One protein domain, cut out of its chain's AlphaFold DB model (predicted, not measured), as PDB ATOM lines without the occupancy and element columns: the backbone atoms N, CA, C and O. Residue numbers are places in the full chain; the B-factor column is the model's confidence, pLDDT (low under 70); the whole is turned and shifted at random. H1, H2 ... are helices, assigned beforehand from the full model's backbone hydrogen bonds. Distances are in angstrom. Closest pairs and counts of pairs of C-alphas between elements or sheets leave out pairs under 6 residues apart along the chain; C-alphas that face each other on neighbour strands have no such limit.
ATOM      1  N   SER A  36      24.514  -3.071  62.498       81.44
ATOM      2  CA  SER A  36      24.008  -3.095  63.875       81.44
ATOM      3  C   SER A  36      24.552  -1.957  64.738       81.44
ATOM      4  O   SER A  36      23.870  -1.557  65.673       81.44
ATOM      5  N   ILE A  37      25.730  -1.415  64.408       83.56
ATOM      6  CA  ILE A  37      26.384  -0.336  65.164       83.56
ATOM      7  C   ILE A  37      25.645   0.999  65.002       83.56
ATOM      8  O   ILE A  37      25.663   1.828  65.901       83.56
ATOM      9  N   PHE A  38      24.940   1.190  63.887       82.75
ATOM     10  CA  PHE A  38      24.248   2.442  63.568       82.75
ATOM     11  C   PHE A  38      22.730   2.355  63.752       82.75
ATOM     12  O   PHE A  38      21.988   3.171  63.211       82.75
ATOM     13  N   LYS A  39      22.241   1.333  64.468       81.62
ATOM     14  CA  LYS A  39      20.798   1.120  64.653       81.62
ATOM     15  C   LYS A  39      20.134   2.291  65.386       81.62
ATOM     16  O   LYS A  39      18.987   2.607  65.081       81.62
ATOM     17  N   ASP A  40      20.876   2.927  66.289       89.00
ATOM     18  CA  ASP A  40      20.373   3.983  67.167       89.00
ATOM     19  C   ASP A  40      20.685   5.404  66.647       89.00
ATOM     20  O   ASP A  40      20.139   6.370  67.173       89.00
ATOM     21  N   ASP A  41      21.495   5.541  65.584       89.62
ATOM     22  CA  ASP A  41      21.831   6.830  64.954       89.62
ATOM     23  C   ASP A  41      21.865   6.742  63.407       89.62
ATOM     24  O   ASP A  41      22.904   6.462  62.792       89.62
ATOM     25  N   PRO A  42      20.721   6.978  62.741       85.94
ATOM     26  CA  PRO A  42      20.627   6.941  61.284       85.94
ATOM     27  C   PRO A  42      21.306   8.133  60.587       85.94
ATOM     28  O   PRO A  42      21.629   8.022  59.401       85.94
ATOM     29  N   GLU A  43      21.533   9.256  61.273       86.75
ATOM     30  CA  GLU A  43      22.196  10.426  60.678       86.75
ATOM     31  C   GLU A  43      23.712  10.218  60.613       86.75
ATOM     32  O   GLU A  43      24.318  10.464  59.564       86.75
ATOM     33  N   ALA A  44      24.314   9.631  61.655       86.75
ATOM     34  CA  ALA A  44      25.702   9.172  61.594       86.75
ATOM     35  C   ALA A  44      25.920   8.203  60.422       86.75
ATOM     36  O   ALA A  44      26.909   8.306  59.694       86.75
ATOM     37  N   LEU A  45      24.963   7.307  60.163       87.38
ATOM     38  CA  LEU A  45      25.050   6.380  59.039       87.38
ATOM     39  C   LEU A  45      25.038   7.082  57.676       87.38
ATOM     40  O   LEU A  45      25.812   6.713  56.789       87.38
ATOM     41  N   LYS A  46      24.182   8.093  57.493       91.25
ATOM     42  CA  LYS A  46      24.140   8.883  56.253       91.25
ATOM     43  C   LYS A  46      25.462   9.594  55.998       91.25
ATOM     44  O   LYS A  46      25.940   9.548  54.864       91.25
ATOM     45  N   LEU A  47      26.057  10.183  57.035       89.69
ATOM     46  CA  LEU A  47      27.349  10.861  56.944       89.69
ATOM     47  C   LEU A  47      28.462   9.894  56.528       89.69
ATOM     48  O   LEU A  47      29.291  10.210  55.675       89.69
ATOM     49  N   VAL A  48      28.461   8.686  57.089       88.62
ATOM     50  CA  VAL A  48      29.442   7.661  56.728       88.62
ATOM     51  C   VAL A  48      29.251   7.193  55.276       88.62
ATOM     52  O   VAL A  48      30.231   7.094  54.537       88.62
ATOM     53  N   ILE A  49      28.006   6.987  54.828       92.44
ATOM     54  CA  ILE A  49      27.686   6.666  53.422       92.44
ATOM     55  C   ILE A  49      28.177   7.774  52.478       92.44
ATOM     56  O   ILE A  49      28.733   7.485  51.417       92.44
ATOM     57  N   GLU A  50      27.993   9.044  52.845       94.00
ATOM     58  CA  GLU A  50      28.499  10.180  52.069       94.00
ATOM     59  C   GLU A  50      30.017  10.202  51.985       94.00
ATOM     60  O   GLU A  50      30.567  10.408  50.903       94.00
ATOM     61  N   ASN A  51      30.700   9.987  53.106       90.62
ATOM     62  CA  ASN A  51      32.156   9.984  53.151       90.62
ATOM     63  C   ASN A  51      32.741   8.838  52.325       90.62
ATOM     64  O   ASN A  51      33.671   9.060  51.549       90.62
ATOM     65  N   GLU A  52      32.157   7.641  52.402       91.38
ATOM     66  CA  GLU A  52      32.566   6.518  51.557       91.38
ATOM     67  C   GLU A  52      32.300   6.817  50.074       91.38
ATOM     68  O   GLU A  52      33.143   6.554  49.217       91.38
ATOM     69  N   ALA A  53      31.171   7.452  49.748       93.81
ATOM     70  CA  ALA A  53      30.886   7.884  48.386       93.81
ATOM     71  C   ALA A  53      31.865   8.963  47.885       93.81
ATOM     72  O   ALA A  53      32.273   8.914  46.722       93.81
ATOM     73  N   ARG A  54      32.289   9.906  48.739       92.31
ATOM     74  CA  ARG A  54      33.345  10.886  48.425       92.31
ATOM     75  C   ARG A  54      34.681  10.191  48.176       92.31
ATOM     76  O   ARG A  54      35.311  10.479  47.162       92.31
ATOM     77  N   ALA A  55      35.065   9.238  49.026       90.00
ATOM     78  CA  ALA A  55      36.277   8.437  48.849       90.00
ATOM     79  C   ALA A  55      36.237   7.620  47.543       90.00
ATOM     80  O   ALA A  55      37.213   7.539  46.792       90.00
ATOM     81  N   PHE A  56      35.071   7.064  47.214       92.44
ATOM     82  CA  PHE A  56      34.846   6.339  45.969       92.44
ATOM     83  C   PHE A  56      35.057   7.234  44.738       92.44
ATOM     84  O   PHE A  56      35.677   6.811  43.758       92.44
ATOM     85  N   LEU A  57      34.577   8.479  44.797       90.44
ATOM     86  CA  LEU A  57      34.752   9.482  43.744       90.44
ATOM     87  C   LEU A  57      36.194   9.988  43.649       90.44
ATOM     88  O   LEU A  57      36.698  10.142  42.538       90.44
ATOM     89  N   SER A  58      36.876  10.212  44.778       88.69
ATOM     90  CA  SER A  58      38.283  10.636  44.784       88.69
ATOM     91  C   SER A  58      39.212   9.571  44.203       88.69
ATOM     92  O   SER A  58      40.231   9.909  43.611       88.69
ATOM     93  N   ALA A  59      38.825   8.294  44.279       90.94
ATOM     94  CA  ALA A  59      39.497   7.195  43.587       90.94
ATOM     95  C   ALA A  59      39.239   7.166  42.059       90.94
ATOM     96  O   ALA A  59      39.634   6.221  41.381       90.94
ATOM     97  N   GLY A  60      38.558   8.174  41.498       89.38
ATOM     98  CA  GLY A  60      38.266   8.290  40.066       89.38
ATOM     99  C   GLY A  60      37.074   7.455  39.590       89.38
ATOM    100  O   GLY A  60      36.771   7.428  38.394       89.38
ATOM    101  N   ASN A  61      36.361   6.781  40.498       91.31
ATOM    102  CA  ASN A  61      35.211   5.967  40.127       91.31
ATOM    103  C   ASN A  61      33.957   6.822  39.939       91.31
ATOM    104  O   ASN A  61      33.700   7.787  40.652       91.31
ATOM    105  N   ARG A  62      33.092   6.421  39.004       88.00
ATOM    106  CA  ARG A  62      31.787   7.074  38.806       88.00
ATOM    107  C   ARG A  62      30.735   6.410  39.684       88.00
ATOM    108  O   ARG A  62      30.530   5.202  39.576       88.00
ATOM    109  N   LEU A  63      30.006   7.201  40.468       92.12
ATOM    110  CA  LEU A  63      28.910   6.724  41.315       92.12
ATOM    111  C   LEU A  63      27.709   6.286  40.445       92.12
ATOM    112  O   LEU A  63      26.811   7.069  40.122       92.12
ATOM    113  N   THR A  64      27.738   5.042  39.971       91.06
ATOM    114  CA  THR A  64      26.694   4.409  39.153       91.06
ATOM    115  C   THR A  64      26.337   3.052  39.749       91.06
ATOM    116  O   THR A  64      27.188   2.415  40.367       91.06
ATOM    117  N   TYR A  65      25.103   2.576  39.536       91.25
ATOM    118  CA  TYR A  65      24.673   1.267  40.051       91.25
ATOM    119  C   TYR A  65      25.591   0.130  39.598       91.25
ATOM    120  O   TYR A  65      25.875  -0.765  40.386       91.25
ATOM    121  N   ARG A  66      26.077   0.180  38.351       90.44
ATOM    122  CA  ARG A  66      26.985  -0.826  37.792       90.44
ATOM    123  C   ARG A  66      28.344  -0.818  38.488       90.44
ATOM    124  O   ARG A  66      28.804  -1.877  38.889       90.44
ATOM    125  N   ASN A  67      28.948   0.357  38.657       90.94
ATOM    126  CA  ASN A  67      30.258   0.455  39.297       90.94
ATOM    127  C   ASN A  67      30.170   0.035  40.762       90.94
ATOM    128  O   ASN A  67      30.915  -0.838  41.180       90.94
ATOM    129  N   LEU A  68      29.189   0.551  41.510       93.44
ATOM    130  CA  LEU A  68      29.002   0.154  42.906       93.44
ATOM    131  C   LEU A  68      28.722  -1.349  43.042       93.44
ATOM    132  O   LEU A  68      29.265  -1.984  43.931       93.44
ATOM    133  N   GLN A  69      27.953  -1.959  42.131       92.94
ATOM    134  CA  GLN A  69      27.747  -3.413  42.134       92.94
ATOM    135  C   GLN A  69      29.059  -4.203  41.996       92.94
ATOM    136  O   GLN A  69      29.166  -5.282  42.567       92.94
ATOM    137  N   GLN A  70      30.014  -3.696  41.214       90.81
ATOM    138  CA  GLN A  70      31.263  -4.391  40.894       90.81
ATOM    139  C   GLN A  70      32.369  -4.138  41.920       90.81
ATOM    140  O   GLN A  70      33.142  -5.045  42.202       90.81
ATOM    141  N   THR A  71      32.456  -2.923  42.461       89.00
ATOM    142  CA  THR A  71      33.615  -2.484  43.254       89.00
ATOM    143  C   THR A  71      33.279  -2.126  44.698       89.00
ATOM    144  O   THR A  71      34.185  -2.046  45.514       89.00
ATOM    145  N   ALA A  72      32.008  -1.869  45.026       90.00
ATOM    146  CA  ALA A  72      31.590  -1.394  46.348       90.00
ATOM    147  C   ALA A  72      30.141  -1.819  46.658       90.00
ATOM    148  O   ALA A  72      29.242  -0.992  46.844       90.00
ATOM    149  N   TYR A  73      29.885  -3.134  46.653       89.69
ATOM    150  CA  TYR A  73      28.526  -3.671  46.803       89.69
ATOM    151  C   TYR A  73      27.893  -3.289  48.151       89.69
ATOM    152  O   TYR A  73      26.696  -3.007  48.206       89.69
ATOM    153  N   GLY A  74      28.701  -3.203  49.218       87.81
ATOM    154  CA  GLY A  74      28.271  -2.715  50.534       87.81
ATOM    155  C   GLY A  74      27.676  -1.306  50.461       87.81
ATOM    156  O   GLY A  74      26.509  -1.121  50.811       87.81
ATOM    157  N   LEU A  75      28.423  -0.357  49.886       91.25
ATOM    158  CA  LEU A  75      27.969   1.013  49.636       91.25
ATOM    159  C   LEU A  75      26.703   1.055  48.762       91.25
ATOM    160  O   LEU A  75      25.775   1.810  49.049       91.25
ATOM    161  N   LYS A  76      26.596   0.206  47.726       94.12
ATOM    162  CA  LYS A  76      25.367   0.109  46.908       94.12
ATOM    163  C   LYS A  76      24.138  -0.194  47.772       94.12
ATOM    164  O   LYS A  76      23.104   0.462  47.622       94.12
ATOM    165  N   MET A  77      24.236  -1.214  48.624       92.38
ATOM    166  CA  MET A  77      23.130  -1.651  49.478       92.38
ATOM    167  C   MET A  77      22.795  -0.593  50.531       92.38
ATOM    168  O   MET A  77      21.616  -0.339  50.775       92.38
ATOM    169  N   ALA A  78      23.817   0.074  51.071       90.50
ATOM    170  CA  ALA A  78      23.679   1.204  51.983       90.50
ATOM    171  C   ALA A  78      22.832   2.324  51.375       90.50
ATOM    172  O   ALA A  78      21.812   2.727  51.930       90.50
ATOM    173  N   ILE A  79      23.222   2.774  50.181       93.88
ATOM    174  CA  ILE A  79      22.548   3.848  49.455       93.88
ATOM    175  C   ILE A  79      21.097   3.468  49.173       93.88
ATOM    176  O   ILE A  79      20.197   4.272  49.377       93.88
ATOM    177  N   HIS A  80      20.847   2.240  48.716       92.12
ATOM    178  CA  HIS A  80      19.485   1.806  48.415       92.12
ATOM    179  C   HIS A  80      18.582   1.787  49.655       92.12
ATOM    180  O   HIS A  80      17.408   2.129  49.552       92.12
ATOM    181  N   LYS A  81      19.129   1.391  50.809       90.94
ATOM    182  CA  LYS A  81      18.373   1.245  52.053       90.94
ATOM    183  C   LYS A  81      18.144   2.573  52.780       90.94
ATOM    184  O   LYS A  81      17.071   2.754  53.343       90.94
ATOM    185  N   TYR A  82      19.126   3.477  52.779       90.19
ATOM    186  CA  TYR A  82      19.120   4.666  53.648       90.19
ATOM    187  C   TYR A  82      18.989   6.003  52.909       90.19
ATOM    188  O   TYR A  82      18.736   7.021  53.548       90.19
ATOM    189  N   TYR A  83      19.099   6.014  51.578       90.44
ATOM    190  CA  TYR A  83      18.784   7.184  50.758       90.44
ATOM    191  C   TYR A  83      17.500   6.922  49.962       90.44
ATOM    192  O   TYR A  83      17.556   6.246  48.929       90.44
ATOM    193  N   PRO A  84      16.328   7.430  50.394       85.12
ATOM    194  CA  PRO A  84      15.106   7.341  49.601       85.12
ATOM    195  C   PRO A  84      15.311   8.099  48.282       85.12
ATOM    196  O   PRO A  84      15.590   9.291  48.271       85.12
ATOM    197  N   GLY A  85      15.248   7.383  47.157       84.94
ATOM    198  CA  GLY A  85      15.661   7.892  45.839       84.94
ATOM    199  C   GLY A  85      17.033   7.389  45.368       84.94
ATOM    200  O   GLY A  85      17.416   7.641  44.227       84.94
ATOM    201  N   GLY A  86      17.747   6.620  46.194       92.88
ATOM    202  CA  GLY A  86      18.961   5.881  45.861       92.88
ATOM    203  C   GLY A  86      20.160   6.763  45.506       92.88
ATOM    204  O   GLY A  86      20.404   7.802  46.112       92.88
ATOM    205  N   ILE A  87      20.930   6.333  44.498       90.69
ATOM    206  CA  ILE A  87      22.127   7.052  44.026       90.69
ATOM    207  C   ILE A  87      21.809   8.505  43.634       90.69
ATOM    208  O   ILE A  87      22.630   9.368  43.937       90.69
ATOM    209  N   PRO A  88      20.680   8.812  42.960       86.25
ATOM    210  CA  PRO A  88      20.288  10.192  42.717       86.25
ATOM    211  C   PRO A  88      20.211  11.061  43.980       86.25
ATOM    212  O   PRO A  88      20.864  12.099  44.027       86.25
ATOM    213  N   ALA A  89      19.490  10.616  45.008       87.25
ATOM    214  CA  ALA A  89      19.339  11.378  46.248       87.25
ATOM    215  C   ALA A  89      20.685  11.589  46.960       87.25
ATOM    216  O   ALA A  89      20.999  12.696  47.382       87.25
ATOM    217  N   LEU A  90      21.533  10.553  47.011       92.62
ATOM    218  CA  LEU A  90      22.883  10.689  47.564       92.62
ATOM    219  C   LEU A  90      23.721  11.706  46.777       92.62
ATOM    220  O   LEU A  90      24.408  12.535  47.362       92.62
ATOM    221  N   LYS A  91      23.692  11.645  45.445       90.44
ATOM    222  CA  LYS A  91      24.431  12.590  44.603       90.44
ATOM    223  C   LYS A  91      23.996  14.025  44.866       90.44
ATOM    224  O   LYS A  91      24.859  14.880  45.005       90.44
ATOM    225  N   GLU A  92      22.695  14.265  44.964       84.94
ATOM    226  CA  GLU A  92      22.151  15.575  45.309       84.94
ATOM    227  C   GLU A  92      22.665  16.061  46.669       84.94
ATOM    228  O   GLU A  92      23.181  17.175  46.741       84.94
ATOM    229  N   ASN A  93      22.660  15.198  47.692       90.62
ATOM    230  CA  ASN A  93      23.193  15.538  49.017       90.62
ATOM    231  C   ASN A  93      24.703  15.833  48.995       90.62
ATOM    232  O   ASN A  93      25.197  16.723  49.678       90.62
ATOM    233  N   LEU A  94      25.446  15.136  48.134       91.25
ATOM    234  CA  LEU A  94      26.871  15.379  47.898       91.25
ATOM    235  C   LEU A  94      27.152  16.623  47.031       91.25
ATOM    236  O   LEU A  94      28.307  16.869  46.686       91.25
ATOM    237  N   GLY A  95      26.127  17.371  46.608       85.62
ATOM    238  CA  GLY A  95      26.264  18.487  45.666       85.62
ATOM    239  C   GLY A  95      26.625  18.053  44.236       85.62
ATOM    240  O   GLY A  95      26.957  18.873  43.377       85.62
TER     241      GLY A  95
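AT A GLANCE: This is residues 36 to 95 of the 378 residues of an uncharacterized protein of Candidatus Curtissbacteria bacterium RIFCSPHIGHO2_02_FULL_40_17 (UniProt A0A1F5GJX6). One long helix, H1, packs slantwise with its middle part on H3, the hub of three short helices. H2 and H3 fold back as a helical hairpin, and H4 turns off near the last residues of H3 to make a corner with it, about perpendicular, with its side close to H1. The printed part has 60 residues, with four named helices in the order H1, H2, H3, H4 and no named strand; the class is all helix. It is compact, with a radius of gyration of the C-alphas of 10.9 A and spans of 32 by 23 by 20 A.

IN THESE COORDINATES: After residues 36 to 41, H1 covers residues 42 to 58, from C-alpha 42 at (20.627, 6.941, 61.284) to C-alpha 58 at (38.283, 10.636, 44.784), 24.4 A. H2 is residues 65 to 71, 10.2 A. H3 is residues 73 to 82, 14.3 A. H4 is residues 86 to 93, 11.0 A, and ends at C-alpha 93 at (23.193, 15.538, 49.017).

HOW THE PARTS SIT: H3, the hub, touches the three other helices, and the packing is mostly crossed: of the 3 pairs of helices that touch, 0 are at a shallow tilt. H1 touches H3 with residues 46 to 53 alone; the closest C-alphas, of Ile 49 and Leu 75, are 6.8 A apart, at a steep tilt of 41 degrees, opposite ways. H2 and H3, a hairpin, touch at Leu 68 and Lys 76, whose C-alphas are the closest, 5.4 A apart. H3 and H4 touch about perpendicular, at 75 degrees; their closest C-alphas, of His 80 and Gly 86, are 4.8 A apart. H1 and H4 are close but not clearly touching, with the closest C-alphas, of Glu 50 and Leu 90, 7.2 A apart. H1 and H2 are apart. In H1, H2, H3 and H4 every O i to N i+4 pair is within hydrogen-bond range.

THE WHOLE: The two C-alphas farthest apart, of Asp 40 and Gly 60, are 32.8 A apart. The printed part has no cut. The links H2 to H3 and H3 to H4 are tight, H1 to H2 is short, and none is long. Mean pLDDT of the printed part is 89.6, and no printed residue is under 70.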